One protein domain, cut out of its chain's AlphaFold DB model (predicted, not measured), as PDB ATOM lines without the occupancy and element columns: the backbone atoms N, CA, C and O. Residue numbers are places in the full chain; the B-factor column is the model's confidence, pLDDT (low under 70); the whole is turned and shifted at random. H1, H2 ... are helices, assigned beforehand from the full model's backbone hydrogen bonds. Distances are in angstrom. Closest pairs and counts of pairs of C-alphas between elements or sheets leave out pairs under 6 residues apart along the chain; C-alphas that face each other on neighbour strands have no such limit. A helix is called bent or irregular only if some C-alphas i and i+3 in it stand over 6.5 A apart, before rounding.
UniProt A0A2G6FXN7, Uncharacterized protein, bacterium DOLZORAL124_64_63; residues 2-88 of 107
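Overview. This is residues 2 to 88 of the 107 residues of an uncharacterized protein of bacterium DOLZORAL124_64_63 (UniProt A0A2G6FXN7). One long helix, H4, runs through the middle of a loose frame; three very short helices, H1, H2 and H3, follow one another in a string along one side of it, and after H4 the chain first loops out beyond its end on that same side, in residues 38 to 49, and from H5 on comes back along the other side to H7. H5 packs on the last turn of H4, H6 lies near that same end, and H7 packs crosswise on H4's first turns, while residues 67 to 72, on the way from H6 to H7, stick out free. The printed part has 87 residues with seven named helices, H1 to H7 in order, and no named strand; the class is all helix. It is loose, with a radius of gyration of the C-alphas of 15.0 A, and spans 38 by 37 by 21 A.

Arrangement. H4, residues 20 to 37, touches H7, residues 80 to 86, with residues 21 to 25 alone; the closest C-alphas are those of Asn 21 and Tyr 85, 5.3 A apart. Their lines are about perpendicular, at 84 degrees. H4 touches H5, residues 50 to 53, with residues 34 to 36 alone; the closest C-alphas are those of Asn 35 and Pro 50, 5.0 A apart. H6, residues 63 to 67, is close to H4 but not clearly touching, the closest C-alphas being those of His 37 and Ile 63, 7.9 A apart. H1, residues 2 to 5, is also close to H4 but not clearly touching, with the C-alphas of Leu 2 and Phe 30 closest at 7.8 A. H2, residues 7 to 10, and H4 are near each other, with 5 pairs of C-alphas within 10 A. H1 and H2 touch only at the corner, C-alphas 3 and 9 being closest at 4.7 A. H2 and H3, residues 12 to 15, only just touch, with 3 pairs of C-alphas within 8 A, and only at the corner; C-alphas 8 and 15 are closest at 5.1 A. H3 and H4 are apart, as are H5 and H7. Every O i to N i+4 pair is within hydrogen-bond range in H4, H6 and H7; H1, H2, H3 and H5 are too short for such a pair.

Along the chain. H4 is 25.2 A long, from C-alpha 20 at (169.788, 161.400, 173.895) to C-alpha 37 at (147.122, 172.188, 176.234). It is neither bent nor irregular, but only just: C-alphas 34 and 37 are 6.0 A apart. H7 measures 10.0 A and ends at C-alpha 86, (166.230, 162.233, 184.203). H1, H2, H3, H5 and H6 measure 5.3 A, 4.9 A, 5.8 A, 5.1 A and 6.0 A.

Size, cuts and confidence. The C-alphas farthest apart are those of Lys 43 and Asp 74, 41.0 A. The links from H4 to H5 and from H6 to H7 are long, 12 residues each. The printed part has no cut. Its mean pLDDT is 91.1, and no printed residue is under 70.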
ATOM      1  N   LEU A   2     156.431 167.765 165.338       82.19
ATOM      2  CA  LEU A   2     157.641 168.072 166.135       82.19
ATOM      3  C   LEU A   2     158.571 169.125 165.498       82.19
ATOM      4  O   LEU A   2     158.879 170.137 166.120       82.19
ATOM      5  N   ARG A   3     158.929 168.957 164.220       83.81
ATOM      6  CA  ARG A   3     159.777 169.904 163.467       83.81
ATOM      7  C   ARG A   3     159.186 171.313 163.319       83.81
ATOM      8  O   ARG A   3     159.928 172.273 163.144       83.81
ATOM      9  N   HIS A   4     157.862 171.441 163.376       86.75
ATOM     10  CA  HIS A   4     157.171 172.722 163.209       86.75
ATOM     11  C   HIS A   4     156.909 173.428 164.540       86.75
ATOM     12  O   HIS A   4     156.796 174.648 164.556       86.75
ATOM     13  N   SER A   5     156.840 172.683 165.645       83.81
ATOM     14  CA  SER A   5     156.494 173.225 166.964       83.81
ATOM     15  C   SER A   5     157.681 173.342 167.919       83.81
ATOM     16  O   SER A   5     157.577 174.058 168.907       83.81
ATOM     17  N   VAL A   6     158.812 172.678 167.651       87.81
ATOM     18  CA  VAL A   6     159.963 172.685 168.563       87.81
ATOM     19  C   VAL A   6     161.215 173.216 167.861       87.81
ATOM     20  O   VAL A   6     161.669 172.681 166.849       87.81
ATOM     21  N   ALA A   7     161.802 174.284 168.407       86.75
ATOM     22  CA  ALA A   7     162.868 175.039 167.745       86.75
ATOM     23  C   ALA A   7     164.153 174.232 167.473       86.75
ATOM     24  O   ALA A   7     164.775 174.432 166.432       86.75
ATOM     25  N   ASN A   8     164.548 173.308 168.359       86.75
ATOM     26  CA  ASN A   8     165.710 172.433 168.123       86.75
ATOM     27  C   ASN A   8     165.467 171.433 166.992       86.75
ATOM     28  O   ASN A   8     166.398 171.152 166.252       86.75
ATOM     29  N   HIS A   9     164.242 170.924 166.848       85.88
ATOM     30  CA  HIS A   9     163.866 170.049 165.736       85.88
ATOM     31  C   HIS A   9     163.720 170.832 164.423       85.88
ATOM     32  O   HIS A   9     163.985 170.315 163.345       85.88
ATOM     33  N   ARG A  10     163.341 172.115 164.483       88.75
ATOM     34  CA  ARG A  10     163.392 172.992 163.303       88.75
ATOM     35  C   ARG A  10     164.832 173.293 162.883       88.75
ATOM     36  O   ARG A  10     165.127 173.334 161.692       88.75
ATOM     37  N   ARG A  11     165.710 173.552 163.856       85.31
ATOM     38  CA  ARG A  11     167.109 173.965 163.670       85.31
ATOM     39  C   ARG A  11     168.066 172.842 164.060       85.31
ATOM     40  O   ARG A  11     168.983 173.071 164.851       85.31
ATOM     41  N   GLU A  12     167.850 171.646 163.514       84.00
ATOM     42  CA  GLU A  12     168.619 170.451 163.890       84.00
ATOM     43  C   GLU A  12     170.132 170.655 163.708       84.00
ATOM     44  O   GLU A  12     170.936 170.297 164.564       84.00
ATOM     45  N   THR A  13     170.536 171.361 162.657       82.94
ATOM     46  CA  THR A  13     171.954 171.638 162.397       82.94
ATOM     47  C   THR A  13     172.585 172.605 163.409       82.94
ATOM     48  O   THR A  13     173.782 172.526 163.665       82.94
ATOM     49  N   ILE A  14     171.805 173.510 164.012       82.06
ATOM     50  CA  ILE A  14     172.329 174.616 164.837       82.06
ATOM     51  C   ILE A  14     172.184 174.312 166.332       82.06
ATOM     52  O   ILE A  14     173.135 174.436 167.097       82.06
ATOM     53  N   ALA A  15     170.985 173.912 166.759       81.12
ATOM     54  CA  ALA A  15     170.590 173.899 168.169       81.12
ATOM     55  C   ALA A  15     169.968 172.566 168.610       81.12
ATOM     56  O   ALA A  15     169.199 172.529 169.577       81.12
ATOM     57  N   PHE A  16     170.261 171.467 167.907       85.88
ATOM     58  CA  PHE A  16     169.781 170.152 168.321       85.88
ATOM     59  C   PHE A  16     170.344 169.721 169.673       85.88
ATOM     60  O   PHE A  16     171.462 170.081 170.057       85.88
ATOM     61  N   ALA A  17     169.558 168.914 170.388       87.69
ATOM     62  CA  ALA A  17     169.993 168.318 171.637       87.69
ATOM     63  C   ALA A  17     171.186 167.392 171.368       87.69
ATOM     64  O   ALA A  17     171.090 166.445 170.594       87.69
ATOM     65  N   LYS A  18     172.324 167.668 172.007       87.19
ATOM     66  CA  LYS A  18     173.562 166.918 171.755       87.19
ATOM     67  C   LYS A  18     173.517 165.499 172.325       87.19
ATOM     68  O   LYS A  18     174.107 164.597 171.749       87.19
ATOM     69  N   ARG A  19     172.792 165.288 173.431       90.62
ATOM     70  CA  ARG A  19     172.635 163.976 174.079       90.62
ATOM     71  C   ARG A  19     171.217 163.443 173.921       90.62
ATOM     72  O   ARG A  19     170.261 164.219 173.945       90.62
ATOM     73  N   ARG A  20     171.080 162.113 173.884       91.00
ATOM     74  CA  ARG A  20     169.788 161.400 173.895       91.00
ATOM     75  C   ARG A  20     168.896 161.823 175.063       91.00
ATOM     76  O   ARG A  20     167.699 161.966 174.862       91.00
ATOM     77  N   ASN A  21     169.481 162.096 176.235       91.81
ATOM     78  CA  ASN A  21     168.746 162.607 177.399       91.81
ATOM     79  C   ASN A  21     168.004 163.909 177.091       91.81
ATOM     80  O   ASN A  21     166.787 163.965 177.212       91.81
ATOM     81  N   GLY A  22     168.715 164.919 176.581       90.06
ATOM     82  CA  GLY A  22     168.102 166.208 176.254       90.06
ATOM     83  C   GLY A  22     167.101 166.127 175.098       90.06
ATOM     84  O   GLY A  22     166.137 166.888 175.063       90.06
ATOM     85  N   ALA A  23     167.302 165.205 174.150       90.19
ATOM     86  CA  ALA A  23     166.326 164.962 173.090       90.19
ATOM     87  C   ALA A  23     165.031 164.354 173.656       90.19
ATOM     88  O   ALA A  23     163.944 164.805 173.303       90.19
ATOM     89  N   ALA A  24     165.147 163.381 174.564       91.44
ATOM     90  CA  ALA A  24     164.006 162.773 175.239       91.44
ATOM     91  C   ALA A  24     163.248 163.793 176.108       91.44
ATOM     92  O   ALA A  24     162.037 163.921 175.955       91.44
ATOM     93  N   GLU A  25     163.954 164.582 176.927       89.56
ATOM     94  CA  GLU A  25     163.369 165.656 177.754       89.56
ATOM     95  C   GLU A  25     162.519 166.623 176.903       89.56
ATOM     96  O   GLU A  25     161.368 166.917 177.230       89.56
ATOM     97  N   ARG A  26     163.044 167.065 175.750       90.69
ATOM     98  CA  ARG A  26     162.320 167.947 174.812       90.69
ATOM     99  C   ARG A  26     161.036 167.314 174.279       90.69
ATOM    100  O   ARG A  26     160.032 168.010 174.137       90.69
ATOM    101  N   ILE A  27     161.075 166.024 173.949       91.25
ATOM    102  CA  ILE A  27     159.915 165.296 173.422       91.25
ATOM    103  C   ILE A  27     158.849 165.130 174.507       91.25
ATOM    104  O   ILE A  27     157.675 165.324 174.209       91.25
ATOM    105  N   ILE A  28     159.240 164.838 175.749       90.81
ATOM    106  CA  ILE A  28     158.307 164.704 176.878       90.81
ATOM    107  C   ILE A  28     157.538 166.011 177.096       90.81
ATOM    108  O   ILE A  28     156.309 166.000 177.104       90.81
ATOM    109  N   LEU A  29     158.238 167.149 177.171       91.12
ATOM    110  CA  LEU A  29     157.592 168.461 177.318       91.12
ATOM    111  C   LEU A  29     156.643 168.763 176.153       91.12
ATOM    112  O   LEU A  29     155.527 169.244 176.353       91.12
ATOM    113  N   PHE A  30     157.059 168.434 174.926       93.12
ATOM    114  CA  PHE A  30     156.193 168.564 173.761       93.12
ATOM    115  C   PHE A  30     154.947 167.677 173.863       93.12
ATOM    116  O   PHE A  30     153.869 168.129 173.492       93.12
ATOM    117  N   MET A  31     155.071 166.436 174.343       94.06
ATOM    118  CA  MET A  31     153.942 165.516 174.499       94.06
ATOM    119  C   MET A  31     152.930 166.034 175.517       94.06
ATOM    120  O   MET A  31     151.736 166.008 175.227       94.06
ATOM    121  N   VAL A  32     153.387 166.545 176.662       94.25
ATOM    122  CA  VAL A  32     152.503 167.138 177.678       94.25
ATOM    123  C   VAL A  32     151.737 168.317 177.076       94.25
ATOM    124  O   VAL A  32     150.510 168.288 177.011       94.25
ATOM    125  N   TRP A  33     152.444 169.288 176.491       94.00
ATOM    126  CA  TRP A  33     151.807 170.437 175.841       94.00
ATOM    127  C   TRP A  33     150.857 170.028 174.703       94.00
ATOM    128  O   TRP A  33     149.738 170.530 174.599       94.00
ATOM    129  N   ARG A  34     151.271 169.095 173.837       94.44
ATOM    130  CA  ARG A  34     150.482 168.667 172.674       94.44
ATOM    131  C   ARG A  34     149.183 167.974 173.075       94.44
ATOM    132  O   ARG A  34     148.196 168.139 172.356       94.44
ATOM    133  N   ASN A  35     149.218 167.176 174.139       96.56
ATOM    134  CA  ASN A  35     148.089 166.349 174.554       96.56
ATOM    135  C   ASN A  35     147.148 167.072 175.516       96.56
ATOM    136  O   ASN A  35     145.943 166.873 175.403       96.56
ATOM    137  N   TYR A  36     147.671 167.913 176.411       97.06
ATOM    138  CA  TYR A  36     146.870 168.542 177.464       97.06
ATOM    139  C   TYR A  36     146.492 169.994 177.162       97.06
ATOM    140  O   TYR A  36     145.369 170.389 177.455       97.06
ATOM    141  N   HIS A  37     147.368 170.767 176.514       95.38
ATOM    142  CA  HIS A  37     147.122 172.188 176.234       95.38
ATOM    143  C   HIS A  37     146.617 172.435 174.808       95.38
ATOM    144  O   HIS A  37     145.656 173.171 174.582       95.38
ATOM    145  N   LYS A  38     147.263 171.834 173.805       93.94
ATOM    146  CA  LYS A  38     146.973 172.132 172.397       93.94
ATOM    147  C   LYS A  38     145.691 171.442 171.918       93.94
ATOM    148  O   LYS A  38     145.576 170.221 171.992       93.94
ATOM    149  N   GLY A  39     144.794 172.209 171.293       95.50
ATOM    150  CA  GLY A  39     143.647 171.667 170.557       95.50
ATOM    151  C   GLY A  39     144.046 170.741 169.398       95.50
ATOM    152  O   GLY A  39     145.165 170.801 168.873       95.50
ATOM    153  N   VAL A  40     143.144 169.856 168.972       94.62
ATOM    154  CA  VAL A  40     143.393 168.972 167.819       94.62
ATOM    155  C   VAL A  40     143.425 169.727 166.489       94.62
ATOM    156  O   VAL A  40     144.204 169.349 165.614       94.62
ATOM    157  N   SER A  41     142.667 170.821 166.374       94.00
ATOM    158  CA  SER A  41     142.655 171.739 165.231       94.00
ATOM    159  C   SER A  41     143.254 173.097 165.600       94.00
ATOM    160  O   SER A  41     142.901 173.679 166.620       94.00
ATOM    161  N   GLU A  42     144.131 173.632 164.746       90.00
ATOM    162  CA  GLU A  42     144.646 175.009 164.871       90.00
ATOM    163  C   GLU A  42     143.697 176.053 164.269       90.00
ATOM    164  O   GLU A  42     143.799 177.233 164.587       90.00
ATOM    165  N   LYS A  43     142.767 175.628 163.404       95.12
ATOM    166  CA  LYS A  43     141.794 176.524 162.760       95.12
ATOM    167  C   LYS A  43     140.629 176.891 163.677       95.12
ATOM    168  O   LYS A  43     139.886 177.814 163.368       95.12
ATOM    169  N   ASP A  44     140.459 176.153 164.769       95.12
ATOM    170  CA  ASP A  44     139.383 176.350 165.729       95.12
ATOM    171  C   ASP A  44     139.963 176.537 167.132       95.12
ATOM    172  O   ASP A  44     140.491 175.606 167.749       95.12
ATOM    173  N   SER A  45     139.830 177.754 167.658       90.38
ATOM    174  CA  SER A  45     140.301 178.103 168.996       90.38
ATOM    175  C   SER A  45     139.612 177.294 170.097       90.38
ATOM    176  O   SER A  45     140.230 177.091 171.143       90.38
ATOM    177  N   ARG A  46     138.404 176.765 169.851       94.38
ATOM    178  CA  ARG A  46     137.604 175.960 170.790       94.38
ATOM    179  C   ARG A  46     137.823 174.451 170.665       94.38
ATOM    180  O   ARG A  46     137.255 173.689 171.438       94.38
ATOM    181  N   SER A  47     138.674 174.010 169.740       97.00
ATOM    182  CA  SER A  47     138.932 172.589 169.498       97.00
ATOM    183  C   SER A  47     139.371 171.836 170.778       97.00
ATOM    184  O   SER A  47     140.269 172.302 171.478       97.00
ATOM    185  N   PRO A  48     138.828 170.658 171.115       97.69
ATOM    186  CA  PRO A  48     139.273 169.933 172.307       97.69
ATOM    187  C   PRO A  48     140.748 169.516 172.189       97.69
ATOM    188  O   PRO A  48     141.272 169.359 171.081       97.69
ATOM    189  N   SER A  49     141.440 169.341 173.318       97.50
ATOM    190  CA  SER A  49     142.752 168.683 173.323       97.50
ATOM    191  C   SER A  49     142.595 167.159 173.187       97.50
ATOM    192  O   SER A  49     141.518 166.625 173.469       97.50
ATOM    193  N   PRO A  50     143.645 166.422 172.778       97.88
ATOM    194  CA  PRO A  50     143.624 164.960 172.809       97.88
ATOM    195  C   PRO A  50     143.231 164.382 174.176       97.88
ATOM    196  O   PRO A  50     142.454 163.433 174.229       97.88
ATOM    197  N   ALA A  51     143.713 164.966 175.277       98.19
ATOM    198  CA  ALA A  51     143.366 164.521 176.624       98.19
ATOM    199  C   ALA A  51     141.872 164.717 176.936       98.19
ATOM    200  O   ALA A  51     141.263 163.827 177.525       98.19
ATOM    201  N   MET A  52     141.260 165.812 176.466       98.25
ATOM    202  CA  MET A  52     139.809 166.015 176.581       98.25
ATOM    203  C   MET A  52     139.018 164.978 175.785       98.25
ATOM    204  O   MET A  52     138.038 164.430 176.277       98.25
ATOM    205  N   MET A  53     139.455 164.664 174.561       98.25
ATOM    206  CA  MET A  53     138.796 163.640 173.741       98.25
ATOM    207  C   MET A  53     138.856 162.246 174.375       98.25
ATOM    208  O   MET A  53     137.963 161.436 174.147       98.25
ATOM    209  N   LEU A  54     139.899 161.971 175.161       97.94
ATOM    210  CA  LEU A  54     140.051 160.735 175.929       97.94
ATOM    211  C   LEU A  54     139.362 160.785 177.305       97.94
ATOM    212  O   LEU A  54     139.423 159.799 178.033       97.94
ATOM    213  N   GLY A  55     138.737 161.908 177.677       98.12
ATOM    214  CA  GLY A  55     138.099 162.090 178.984       98.12
ATOM    215  C   GLY A  55     139.076 162.168 180.162       98.12
ATOM    216  O   GLY A  55     138.669 161.963 181.299       98.12
ATOM    217  N   LEU A  56     140.361 162.442 179.910       97.81
ATOM    218  CA  LEU A  56     141.397 162.556 180.949       97.81
ATOM    219  C   LEU A  56     141.370 163.913 181.671       97.81
ATOM    220  O   LEU A  56     141.922 164.048 182.756       97.81
ATOM    221  N   THR A  57     140.771 164.921 181.041       97.56
ATOM    222  CA  THR A  57     140.551 166.271 181.571       97.56
ATOM    223  C   THR A  57     139.300 166.847 180.910       97.56
ATOM    224  O   THR A  57     138.960 166.463 179.789       97.56
ATOM    225  N   ASP A  58     138.611 167.767 181.569       97.62
ATOM    226  CA  ASP A  58     137.424 168.456 181.048       97.62
ATOM    227  C   ASP A  58     137.756 169.785 180.342       97.62
ATOM    228  O   ASP A  58     136.918 170.341 179.630       97.62
ATOM    229  N   HIS A  59     138.996 170.263 180.464       96.81
ATOM    230  CA  HIS A  59     139.485 171.476 179.815       96.81
ATOM    231  C   HIS A  59     140.949 171.340 179.364       96.81
ATOM    232  O   HIS A  59     141.660 170.384 179.686       96.81
ATOM    233  N   ARG A  60     141.409 172.310 178.567       96.94
ATOM    234  CA  ARG A  60     142.820 172.419 178.178       96.94
ATOM    235  C   ARG A  60     143.623 172.951 179.362       96.94
ATOM    236  O   ARG A  60     143.347 174.065 179.793       96.94
ATOM    237  N   LEU A  61     144.644 172.219 179.800       96.81
ATOM    238  CA  LEU A  61     145.490 172.673 180.906       96.81
ATOM    239  C   LEU A  61     146.303 173.907 180.501       96.81
ATOM    240  O   LEU A  61     146.909 173.940 179.424       96.81
ATOM    241  N   SER A  62     146.333 174.914 181.366       95.19
ATOM    242  CA  SER A  62     147.210 176.084 181.272       95.19
ATOM    243  C   SER A  62     148.675 175.728 181.571       95.19
ATOM    244  O   SER A  62     148.996 174.622 182.012       95.19
ATOM    245  N   ILE A  63     149.600 176.652 181.288       92.06
ATOM    246  CA  ILE A  63     151.024 176.446 181.616       92.06
ATOM    247  C   ILE A  63     151.197 176.388 183.136       92.06
ATOM    248  O   ILE A  63     151.974 175.582 183.643       92.06
ATOM    249  N   GLU A  64     150.437 177.213 183.842       94.81
ATOM    250  CA  GLU A  64     150.387 177.320 185.289       94.81
ATOM    251  C   GLU A  64     149.881 176.021 185.921       94.81
ATOM    252  O   GLU A  64     150.462 175.561 186.891       94.81
ATOM    253  N   GLU A  65     148.873 175.370 185.342       95.25
ATOM    254  CA  GLU A  65     148.400 174.066 185.829       95.25
ATOM    255  C   GLU A  65     149.394 172.942 185.532       95.25
ATOM    256  O   GLU A  65     149.608 172.063 186.361       95.25
ATOM    257  N   MET A  66     150.040 172.964 184.362       92.00
ATOM    258  CA  MET A  66     151.002 171.919 183.991       92.00
ATOM    259  C   MET A  66     152.316 171.993 184.781       92.00
ATOM    260  O   MET A  66     152.971 170.966 184.949       92.00
ATOM    261  N   PHE A  67     152.735 173.186 185.212       88.38
ATOM    262  CA  PHE A  67     154.049 173.416 185.828       88.38
ATOM    263  C   PHE A  67     153.990 174.174 187.165       88.38
ATOM    264  O   PHE A  67     155.029 174.614 187.657       88.38
ATOM    265  N   GLY A  68     152.801 174.349 187.745       92.81
ATOM    266  CA  GLY A  68     152.597 175.084 188.998       92.81
ATOM    267  C   GLY A  68     153.138 174.361 190.224       92.81
ATOM    268  O   GLY A  68     153.478 174.998 191.219       92.81
ATOM    269  N   GLU A  69     153.291 173.043 190.131       89.69
ATOM    270  CA  GLU A  69     153.893 172.221 191.168       89.69
ATOM    271  C   GLU A  69     155.240 171.668 190.709       89.69
ATOM    272  O   GLU A  69     155.402 171.149 189.600       89.69
ATOM    273  N   ARG A  70     156.232 171.759 191.598       86.12
ATOM    274  CA  ARG A  70     157.527 171.120 191.393       86.12
ATOM    275  C   ARG A  70     157.474 169.710 191.960       86.12
ATOM    276  O   ARG A  70     157.497 169.532 193.172       86.12
ATOM    277  N   LEU A  71     157.482 168.722 191.074       85.50
ATOM    278  CA  LEU A  71     157.636 167.321 191.449       85.50
ATOM    279  C   LEU A  71     159.121 166.952 191.519       85.50
ATOM    280  O   LEU A  71     159.865 167.181 190.558       85.50
ATOM    281  N   PHE A  72     159.548 166.359 192.636       84.50
ATOM    282  CA  PHE A  72     160.891 165.795 192.754       84.50
ATOM    283  C   PHE A  72     160.893 164.322 192.310       84.50
ATOM    284  O   PHE A  72     159.941 163.588 192.569       84.50
ATOM    285  N   PRO A  73     161.961 163.839 191.649       82.31
ATOM    286  CA  PRO A  73     162.044 162.458 191.151       82.31
ATOM    287  C   PRO A  73     162.014 161.381 192.234       82.31
ATOM    288  O   PRO A  73     161.821 160.201 191.930       82.31
ATOM    289  N   ASP A  74     162.330 161.764 193.465       83.81
ATOM    290  CA  ASP A  74     162.327 160.866 194.613       83.81
ATOM    291  C   ASP A  74     160.930 160.786 195.258       83.81
ATOM    292  O   ASP A  74     160.628 159.785 195.899       83.81
ATOM    293  N   ASP A  75     160.050 161.755 194.972       87.44
ATOM    294  CA  ASP A  75     158.650 161.789 195.425       87.44
ATOM    295  C   ASP A  75     157.680 161.138 194.421       87.44
ATOM    296  O   ASP A  75     156.491 160.981 194.698       87.44
ATOM    297  N   VAL A  76     158.169 160.755 193.237       87.31
ATOM    298  CA  VAL A  76     157.369 160.152 192.165       87.31
ATOM    299  C   VAL A  76     157.931 158.782 191.801       87.31
ATOM    300  O   VAL A  76     159.137 158.619 191.583       87.31
ATOM    301  N   ASP A  77     157.047 157.795 191.652       88.44
ATOM    302  CA  ASP A  77     157.412 156.477 191.131       88.44
ATOM    303  C   ASP A  77     157.671 156.536 189.615       88.44
ATOM    304  O   ASP A  77     156.840 156.187 188.775       88.44
ATOM    305  N   LEU A  78     158.840 157.065 189.244       87.94
ATOM    306  CA  LEU A  78     159.299 157.055 187.861       87.94
ATOM    307  C   LEU A  78     159.772 155.654 187.461       87.94
ATOM    308  O   LEU A  78     160.685 155.121 188.106       87.94
ATOM    309  N   PRO A  79     159.300 155.122 186.314       91.50
ATOM    310  CA  PRO A  79     159.823 153.879 185.770       91.50
ATOM    311  C   PRO A  79     161.357 153.919 185.662       91.50
ATOM    312  O   PRO A  79     161.910 154.956 185.266       91.50
ATOM    313  N   PRO A  80     162.070 152.802 185.924       91.75
ATOM    314  CA  PRO A  80     163.532 152.798 186.032       91.75
ATOM    315  C   PRO A  80     164.247 153.438 184.837       91.75
ATOM    316  O   PRO A  80     165.222 154.171 184.992       91.75
ATOM    317  N   ARG A  81     163.723 153.228 183.624       92.00
ATOM    318  CA  ARG A  81     164.283 153.824 182.409       92.00
ATOM    319  C   ARG A  81     164.171 155.349 182.389       92.00
ATOM    320  O   ARG A  81     165.111 156.017 181.968       92.00
ATOM    321  N   TRP A  82     163.052 155.906 182.840       90.12
ATOM    322  CA  TRP A  82     162.864 157.354 182.906       90.12
ATOM    323  C   TRP A  82     163.715 157.988 184.000       90.12
ATOM    324  O   TRP A  82     164.262 159.065 183.777       90.12
ATOM    325  N   ARG A  83     163.939 157.279 185.113       89.94
ATOM    326  CA  ARG A  83     164.902 157.697 186.141       89.94
ATOM    327  C   ARG A  83     166.316 157.850 185.567       89.94
ATOM    328  O   ARG A  83     166.952 158.870 185.814       89.94
ATOM    329  N   GLN A  84     166.769 156.911 184.728       91.06
ATOM    330  CA  GLN A  84     168.068 157.007 184.038       91.06
ATOM    331  C   GLN A  84     168.151 158.220 183.100       91.06
ATOM    332  O   GLN A  84     169.179 158.898 183.045       91.06
ATOM    333  N   TYR A  85     167.082 158.496 182.345       90.81
ATOM    334  CA  TYR A  85     167.025 159.663 181.459       90.81
ATOM    335  C   TYR A  85     167.068 160.974 182.249       90.81
ATOM    336  O   TYR A  85     167.864 161.852 181.915       90.81
ATOM    337  N   TYR A  86     166.278 161.068 183.322       87.75
ATOM    338  CA  TYR A  86     166.230 162.233 184.203       87.75
ATOM    339  C   TYR A  86     167.583 162.491 184.883       87.75
ATOM    340  O   TYR A  86     168.108 163.601 184.829       87.75
ATOM    341  N   ARG A  87     168.218 161.449 185.443       87.19
ATOM    342  CA  ARG A  87     169.565 161.528 186.050       87.19
ATOM    343  C   ARG A  87     170.696 161.653 185.024       87.19
ATOM    344  O   ARG A  87     171.863 161.789 185.385       87.19
ATOM    345  N   ARG A  88     170.362 161.657 183.728       89.75
ATOM    346  CA  ARG A  88     171.296 161.802 182.602       89.75
ATOM    347  C   ARG A  88     172.367 160.708 182.539       89.75
ATOM    348  O   ARG A  88     173.485 160.948 182.066       89.75
TER     349      ARG A  88